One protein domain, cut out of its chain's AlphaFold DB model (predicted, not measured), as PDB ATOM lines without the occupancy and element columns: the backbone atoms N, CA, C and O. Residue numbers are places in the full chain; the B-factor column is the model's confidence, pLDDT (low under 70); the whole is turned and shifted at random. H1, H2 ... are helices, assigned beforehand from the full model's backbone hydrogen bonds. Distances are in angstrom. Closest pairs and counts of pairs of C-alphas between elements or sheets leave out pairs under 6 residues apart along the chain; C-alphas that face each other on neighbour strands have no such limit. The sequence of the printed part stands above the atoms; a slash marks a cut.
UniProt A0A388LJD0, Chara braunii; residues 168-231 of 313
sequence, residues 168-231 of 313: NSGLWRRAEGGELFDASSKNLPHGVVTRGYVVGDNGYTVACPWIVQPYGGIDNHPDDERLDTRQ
ATOM      1  N   ASN A 168     149.016 109.027 137.534       76.06
ATOM      2  CA  ASN A 168     150.225 108.265 137.864       76.06
ATOM      3  C   ASN A 168     150.053 106.741 137.718       76.06
ATOM      4  O   ASN A 168     150.988 105.982 137.979       76.06
ATOM      5  N   SER A 169     148.868 106.272 137.329       76.88
ATOM      6  CA  SER A 169     148.555 104.848 137.241       76.88
ATOM      7  C   SER A 169     148.981 104.223 135.905       76.88
ATOM      8  O   SER A 169     149.150 104.890 134.882       76.88
ATOM      9  N   GLY A 170     149.111 102.893 135.889       79.62
ATOM     10  CA  GLY A 170     149.244 102.140 134.637       79.62
ATOM     11  C   GLY A 170     147.995 102.228 133.749       79.62
ATOM     12  O   GLY A 170     148.117 102.109 132.535       79.62
ATOM     13  N   LEU A 171     146.819 102.484 134.339       82.81
ATOM     14  CA  LEU A 171     145.563 102.674 133.612       82.81
ATOM     15  C   LEU A 171     145.646 103.890 132.685       82.81
ATOM     16  O   LEU A 171     145.338 103.765 131.506       82.81
ATOM     17  N   TRP A 172     146.136 105.022 133.199       82.94
ATOM     18  CA  TRP A 172     146.345 106.238 132.407       82.94
ATOM     19  C   TRP A 172     147.306 106.002 131.242       82.94
ATOM     20  O   TRP A 172     146.960 106.279 130.101       82.94
ATOM     21  N   ARG A 173     148.477 105.399 131.499       85.44
ATOM     22  CA  ARG A 173     149.447 105.084 130.431       85.44
ATOM     23  C   ARG A 173     148.850 104.216 129.322       85.44
ATOM     24  O   ARG A 173     149.084 104.494 128.154       85.44
ATOM     25  N   ARG A 174     148.078 103.187 129.680       84.12
ATOM     26  CA  ARG A 174     147.419 102.309 128.701       84.12
ATOM     27  C   ARG A 174     146.307 103.020 127.936       84.12
ATOM     28  O   ARG A 174     146.126 102.751 126.754       84.12
ATOM     29  N   ALA A 175     145.564 103.909 128.593       84.00
ATOM     30  CA  ALA A 175     144.513 104.689 127.953       84.00
ATOM     31  C   ALA A 175     145.087 105.654 126.911       84.00
ATOM     32  O   ALA A 175     144.666 105.621 125.757       84.00
ATOM     33  N   GLU A 176     146.107 106.426 127.293       83.31
ATOM     34  CA  GLU A 176     146.800 107.361 126.401       83.31
ATOM     35  C   GLU A 176     147.555 106.640 125.273       83.31
ATOM     36  O   GLU A 176     147.639 107.145 124.157       83.31
ATOM     37  N   GLY A 177     148.052 105.425 125.528       84.75
ATOM     38  CA  GLY A 177     148.651 104.559 124.508       84.75
ATOM     39  C   GLY A 177     147.647 103.876 123.570       84.75
ATOM     40  O   GLY A 177     148.059 103.215 122.621       84.75
ATOM     41  N   GLY A 178     146.334 103.995 123.812       82.69
ATOM     42  CA  GLY A 178     145.303 103.317 123.016       82.69
ATOM     43  C   GLY A 178     145.216 101.797 123.231       82.69
ATOM     44  O   GLY A 178     144.573 101.105 122.442       82.69
ATOM     45  N   GLU A 179     145.830 101.290 124.304       84.75
ATOM     46  CA  GLU A 179     145.923  99.872 124.702       84.75
ATOM     47  C   GLU A 179     144.908  99.494 125.799       84.75
ATOM     48  O   GLU A 179     144.941  98.400 126.379       84.75
ATOM     49  N   LEU A 180     144.051 100.441 126.192       83.38
ATOM     50  CA  LEU A 180     143.055 100.199 127.230       83.38
ATOM     51  C   LEU A 180     141.843  99.426 126.701       83.38
ATOM     52  O   LEU A 180     141.305  98.582 127.416       83.38
ATOM     53  N   PHE A 181     141.420  99.710 125.468       85.56
ATOM     54  CA  PHE A 181     140.256  99.079 124.852       85.56
ATOM     55  C   PHE A 181     140.637  98.411 123.536       85.56
ATOM     56  O   PHE A 181     141.043  99.073 122.583       85.56
ATOM     57  N   ASP A 182     140.397  97.105 123.467       82.38
ATOM     58  CA  ASP A 182     140.675  96.306 122.272       82.38
ATOM     59  C   ASP A 182     139.487  96.257 121.300       82.38
ATOM     60  O   ASP A 182     139.599  95.728 120.196       82.38
ATOM     61  N   ALA A 183     138.343  96.836 121.675       82.44
ATOM     62  CA  ALA A 183     137.149  96.818 120.844       82.44
ATOM     63  C   ALA A 183     137.287  97.709 119.596       82.44
ATOM     64  O   ALA A 183     138.036  98.695 119.555       82.44
ATOM     65  N   SER A 184     136.530  97.341 118.561       84.44
ATOM     66  CA  SER A 184     136.394  98.128 117.338       84.44
ATOM     67  C   SER A 184     135.761  99.484 117.641       84.44
ATOM     68  O   SER A 184     134.809  99.572 118.421       84.44
ATOM     69  N   SER A 185     136.270 100.535 116.999       84.81
ATOM     70  CA  SER A 185     135.727 101.886 117.125       84.81
ATOM     71  C   SER A 185     134.248 101.925 116.742       84.81
ATOM     72  O   SER A 185     133.853 101.428 115.687       84.81
ATOM     73  N   LYS A 186     133.436 102.543 117.596       83.88
ATOM     74  CA  LYS A 186     132.030 102.847 117.348       83.88
ATOM     75  C   LYS A 186     131.864 104.344 117.143       83.88
ATOM     76  O   LYS A 186     132.374 105.140 117.930       83.88
ATOM     77  N   ASN A 187     131.108 104.697 116.111       86.12
ATOM     78  CA  ASN A 187     130.687 106.068 115.860       86.12
ATOM     79  C   ASN A 187     129.380 106.311 116.612       86.12
ATOM     80  O   ASN A 187     128.362 105.675 116.334       86.12
ATOM     81  N   LEU A 188     129.429 107.201 117.591       80.62
ATOM     82  CA  LEU A 188     128.273 107.704 118.311       80.62
ATOM     83  C   LEU A 188     127.685 108.919 117.570       80.62
ATOM     84  O   LEU A 188     128.352 109.512 116.711       80.62
ATOM     85  N   PRO A 189     126.437 109.313 117.889       76.38
ATOM     86  CA  PRO A 189     125.855 110.554 117.388       76.38
ATOM     87  C   PRO A 189     126.779 111.758 117.623       76.38
ATOM     88  O   PRO A 189     127.560 111.774 118.573       76.38
ATOM     89  N   HIS A 190     126.672 112.772 116.763       75.62
ATOM     90  CA  HIS A 190     127.503 113.988 116.800       75.62
ATOM     91  C   HIS A 190     128.997 113.768 116.489       75.62
ATOM     92  O   HIS A 190     129.829 114.610 116.811       75.62
ATOM     93  N   GLY A 191     129.347 112.659 115.827       75.81
ATOM     94  CA  GLY A 191     130.701 112.426 115.308       75.81
ATOM     95  C   GLY A 191     131.713 111.954 116.355       75.81
ATOM     96  O   GLY A 191     132.909 111.919 116.075       75.81
ATOM     97  N   VAL A 192     131.255 111.570 117.548       77.69
ATOM     98  CA  VAL A 192     132.129 111.039 118.598       77.69
ATOM     99  C   VAL A 192     132.514 109.603 118.256       77.69
ATOM    100  O   VAL A 192     131.660 108.723 118.176       77.69
ATOM    101  N   VAL A 193     133.806 109.343 118.079       81.50
ATOM    102  CA  VAL A 193     134.332 107.995 117.830       81.50
ATOM    103  C   VAL A 193     134.952 107.461 119.112       81.50
ATOM    104  O   VAL A 193     135.845 108.087 119.676       81.50
ATOM    105  N   THR A 194     134.504 106.297 119.579       82.06
ATOM    106  CA  THR A 194     135.039 105.676 120.797       82.06
ATOM    107  C   THR A 194     135.283 104.184 120.615       82.06
ATOM    108  O   THR A 194     134.494 103.477 119.993       82.06
ATOM    109  N   ARG A 195     136.382 103.683 121.184       83.81
ATOM    110  CA  ARG A 195     136.662 102.240 121.306       83.81
ATOM    111  C   ARG A 195     136.131 101.660 122.618       83.81
ATOM    112  O   ARG A 195     136.153 100.454 122.817       83.81
ATOM    113  N   GLY A 196     135.652 102.513 123.513       83.88
ATOM    114  CA  GLY A 196     135.283 102.165 124.872       83.88
ATOM    115  C   GLY A 196     135.515 103.347 125.802       83.88
ATOM    116  O   GLY A 196     136.233 104.292 125.473       83.88
ATOM    117  N   TYR A 197     134.875 103.296 126.962       84.38
ATOM    118  CA  TYR A 197     135.007 104.317 127.987       84.38
ATOM    119  C   TYR A 197     134.867 103.702 129.378       84.38
ATOM    120  O   TYR A 197     134.260 102.645 129.560       84.38
ATOM    121  N   VAL A 198     135.429 104.389 130.365       84.94
ATOM    122  CA  VAL A 198     135.229 104.140 131.790       84.94
ATOM    123  C   VAL A 198     134.254 105.180 132.327       84.94
ATOM    124  O   VAL A 198     134.237 106.324 131.884       84.94
ATOM    125  N   VAL A 199     133.430 104.786 133.290       84.50
ATOM    126  CA  VAL A 199     132.515 105.698 133.978       84.50
ATOM    127  C   VAL A 199     133.251 106.328 135.163       84.50
ATOM    128  O   VAL A 199     133.643 105.618 136.087       84.50
ATOM    129  N   GLY A 200     133.454 107.644 135.122       82.38
ATOM    130  CA  GLY A 200     134.101 108.432 136.177       82.38
ATOM    131  C   GLY A 200     133.104 109.323 136.914       82.38
ATOM    132  O   GLY A 200     131.995 109.545 136.445       82.38
ATOM    133  N   ASP A 201     133.465 109.837 138.084       78.06
ATOM    134  CA  ASP A 201     132.683 110.879 138.756       78.06
ATOM    135  C   ASP A 201     133.159 112.296 138.378       78.06
ATOM    136  O   ASP A 201     134.092 112.481 137.590       78.06
ATOM    137  N   ASN A 202     132.520 113.310 138.963       77.25
ATOM    138  CA  ASN A 202     132.871 114.720 138.758       77.25
ATOM    139  C   ASN A 202     134.251 115.102 139.319       77.25
ATOM    140  O   ASN A 202     134.723 116.200 139.049       77.25
ATOM    141  N   GLY A 203     134.910 114.229 140.087       73.62
ATOM    142  CA  GLY A 203     136.272 114.426 140.582       73.62
ATOM    143  C   GLY A 203     137.345 114.249 139.503       73.62
ATOM    144  O   GLY A 203     138.472 114.713 139.678       73.62
ATOM    145  N   TYR A 204     137.000 113.641 138.364       75.25
ATOM    146  CA  TYR A 204     137.895 113.431 137.221       75.25
ATOM    147  C   TYR A 204     137.705 114.490 136.129       75.25
ATOM    148  O   TYR A 204     137.554 114.153 134.964       75.25
ATOM    149  N   THR A 205     137.710 115.776 136.493       64.88
ATOM    150  CA  THR A 205     137.428 116.932 135.604       64.88
ATOM    151  C   THR A 205     138.342 117.087 134.379       64.88
ATOM    152  O   THR A 205     138.194 118.035 133.609       64.88
ATOM    153  N   VAL A 206     139.310 116.191 134.185       62.59
ATOM    154  CA  VAL A 206     140.167 116.176 133.002       62.59
ATOM    155  C   VAL A 206     139.367 115.566 131.858       62.59
ATOM    156  O   VAL A 206     139.018 114.388 131.914       62.59
ATOM    157  N   ALA A 207     139.099 116.362 130.822       65.12
ATOM    158  CA  ALA A 207     138.396 115.933 129.618       65.12
ATOM    159  C   ALA A 207     139.180 114.823 128.896       65.12
ATOM    160  O   ALA A 207     140.037 115.084 128.054       65.12
ATOM    161  N   CYS A 208     138.894 113.574 129.255       74.56
ATOM    162  CA  CYS A 208     139.471 112.387 128.643       74.56
ATOM    163  C   CYS A 208     138.404 111.756 127.740       74.56
ATOM    164  O   CYS A 208     137.333 111.417 128.246       74.56
ATOM    165  N   PRO A 209     138.671 111.510 126.444       74.75
ATOM    166  CA  PRO A 209     137.699 110.888 125.532       74.75
ATOM    167  C   PRO A 209     137.209 109.504 125.987       74.75
ATOM    168  O   PRO A 209     136.196 108.993 125.513       74.75
ATOM    169  N   TRP A 210     137.958 108.883 126.895       80.75
ATOM    170  CA  TRP A 210     137.723 107.561 127.449       80.75
ATOM    171  C   TRP A 210     137.138 107.578 128.870       80.75
ATOM    172  O   TRP A 210     136.971 106.505 129.450       80.75
ATOM    173  N   ILE A 211     136.811 108.744 129.439       84.81
ATOM    174  CA  ILE A 211     136.121 108.860 130.734       84.81
ATOM    175  C   ILE A 211     134.793 109.580 130.527       84.81
ATOM    176  O   ILE A 211     134.761 110.744 130.142       84.81
ATOM    177  N   VAL A 212     133.691 108.896 130.827       84.56
ATOM    178  CA  VAL A 212     132.350 109.487 130.826       84.56
ATOM    179  C   VAL A 212     132.005 109.925 132.241       84.56
ATOM    180  O   VAL A 212     131.963 109.108 133.163       84.56
ATOM    181  N   GLN A 213     131.771 111.223 132.393       84.94
ATOM    182  CA  GLN A 213     131.336 111.862 133.630       84.94
ATOM    183  C   GLN A 213     129.822 112.101 133.586       84.94
ATOM    184  O   GLN A 213     129.264 112.189 132.490       84.94
ATOM    185  N   PRO A 214     129.149 112.193 134.745       84.38
ATOM    186  CA  PRO A 214     127.746 112.568 134.753       84.38
ATOM    187  C   PRO A 214     127.604 114.021 134.287       84.38
ATOM    188  O   PRO A 214     128.482 114.846 134.548       84.38
ATOM    189  N   TYR A 215     126.499 114.335 133.620       82.75
ATOM    190  CA  TYR A 215     126.260 115.673 133.079       82.75
ATOM    191  C   TYR A 215     126.114 116.709 134.202       82.75
ATOM    192  O   TYR A 215     126.698 117.791 134.127       82.75
ATOM    193  N   GLY A 216     125.401 116.362 135.284       77.12
ATOM    194  CA  GLY A 216     125.111 117.290 136.384       77.12
ATOM    195  C   GLY A 216     124.208 118.458 135.958       77.12
ATOM    196  O   GLY A 216     123.924 118.612 134.781       77.12
ATOM    197  N   GLY A 217     123.721 119.263 136.910       75.69
ATOM    198  CA  GLY A 217     122.824 120.397 136.624       75.69
ATOM    199  C   GLY A 217     121.382 120.211 137.113       75.69
ATOM    200  O   GLY A 217     121.036 119.168 137.668       75.69
ATOM    201  N   ILE A 218     120.580 121.275 136.982       63.22
ATOM    202  CA  ILE A 218     119.177 121.348 137.436       63.22
ATOM    203  C   ILE A 218     118.205 121.181 136.249       63.22
ATOM    204  O   ILE A 218     117.141 120.597 136.425       63.22
ATOM    205  N   ASP A 219     118.613 121.589 135.040       69.31
ATOM    206  CA  ASP A 219     117.792 121.590 133.819       69.31
ATOM    207  C   ASP A 219     118.364 120.630 132.762       69.31
ATOM    208  O   ASP A 219     118.791 121.033 131.678       69.31
ATOM    209  N   ASN A 220     118.422 119.342 133.101       76.25
ATOM    210  CA  ASN A 220     119.004 118.322 132.229       76.25
ATOM    211  C   ASN A 220     117.978 117.791 131.225       76.25
ATOM    212  O   ASN A 220     116.800 117.626 131.546       76.25
ATOM    213  N   HIS A 221     118.428 117.473 130.007       85.62
ATOM    214  CA  HIS A 221     117.591 116.761 129.045       85.62
ATOM    215  C   HIS A 221     117.184 115.390 129.636       85.62
ATOM    216  O   HIS A 221     117.977 114.790 130.371       85.62
ATOM    217  N   PRO A 222     115.995 114.836 129.319       85.38
ATOM    218  CA  PRO A 222     115.537 113.565 129.895       85.38
ATOM    219  C   PRO A 222     116.530 112.403 129.738       85.38
ATOM    220  O   PRO A 222     116.639 111.538 130.609       85.38
ATOM    221  N   ASP A 223     117.281 112.383 128.635       84.06
ATOM    222  CA  ASP A 223     118.312 111.370 128.395       84.06
ATOM    223  C   ASP A 223     119.551 111.547 129.289       84.06
ATOM    224  O   ASP A 223     120.114 110.549 129.753       84.06
ATOM    225  N   ASP A 224     119.931 112.787 129.601       86.56
ATOM    226  CA  ASP A 224     121.054 113.109 130.487       86.56
ATOM    227  C   ASP A 224     120.715 112.715 131.930       86.56
ATOM    228  O   ASP A 224     121.495 112.047 132.612       86.56
ATOM    229  N   GLU A 225     119.495 113.035 132.382       87.06
ATOM    230  CA  GLU A 225     118.993 112.619 133.696       87.06
ATOM    231  C   GLU A 225     118.930 111.088 133.814       87.06
ATOM    232  O   GLU A 225     119.288 110.503 134.848       87.06
ATOM    233  N   ARG A 226     118.513 110.408 132.739       87.31
ATOM    234  CA  ARG A 226     118.488 108.946 132.679       87.31
ATOM    235  C   ARG A 226     119.893 108.354 132.790       87.31
ATOM    236  O   ARG A 226     120.058 107.364 133.514       87.31
ATOM    237  N   LEU A 227     120.891 108.926 132.108       84.94
ATOM    238  CA  LEU A 227     122.286 108.486 132.214       84.94
ATOM    239  C   LEU A 227     122.815 108.687 133.638       84.94
ATOM    240  O   LEU A 227     123.270 107.722 134.259       84.94
ATOM    241  N   ASP A 228     122.667 109.892 134.187       87.44
ATOM    242  CA  ASP A 228     123.122 110.245 135.534       87.44
ATOM    243  C   ASP A 228     122.477 109.348 136.599       87.44
ATOM    244  O   ASP A 228     123.142 108.886 137.533       87.44
ATOM    245  N   THR A 229     121.188 109.039 136.455       88.25
ATOM    246  CA  THR A 229     120.465 108.132 137.356       88.25
ATOM    247  C   THR A 229     121.033 106.718 137.300       88.25
ATOM    248  O   THR A 229     121.293 106.104 138.340       88.25
ATOM    249  N   ARG A 230     121.284 106.183 136.099       87.81
ATOM    250  CA  ARG A 230     121.906 104.858 135.942       87.81
ATOM    251  C   ARG A 230     123.314 104.834 136.524       87.81
ATOM    252  O   ARG A 230     123.658 103.898 137.246       87.81
ATOM    253  N   GLN A 231     124.093 105.879 136.286       85.06
ATOM    254  CA  GLN A 231     125.436 106.022 136.825       85.06
ATOM    255  C   GLN A 231     125.445 106.102 138.358       85.06
ATOM    256  O   GLN A 231     126.249 105.420 138.996       85.06
TER     257      GLN A 231
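What this domain is: This is residues 168 to 231 of the 313 residues of a protein of Chara braunii (UniProt A0A388LJD0). Little here is regular structure: two short helices, H2 and H1, sit at opposite ends of the long axis, and the chain between them winds through loops that make the middle. Two of these loops fold back on themselves, with short pairings at residues 186 to 187 and 198 to 199. The printed part has 64 residues with two named helices, H1 then H2, and no named strand; the class is all helix, with under half of the residues in named elements. It is only just loose, close to compact, with a radius of gyration of the C-alphas of 13.2 A and spans of 36 by 28 by 17 A.

Where its parts are: Find C-alpha 222 at (115.537, 113.565, 129.895); from there H2, residues 222 to 231, runs 14.2 A to C-alpha 231. H1, residues 170 to 176, begins at (149.244, 102.140, 134.637) and runs 10.1 A.

How they stand to each other: H2 and H1 are apart. Between them, residues 186 to 187 pair antiparallel with 193 to 194, and 198 to 199 parallel with 211 to 212. In both helices every O i to N i+4 pair is within hydrogen-bond range.

The domain as a whole: The C-alphas farthest apart, of Gly 170 and Asp 219, are 37.0 A apart. The printed part has no cut; the link from H1 to H2, 45 residues, is long. The model's pLDDT is under 70 at residues 205 to 207 and 218 to 219.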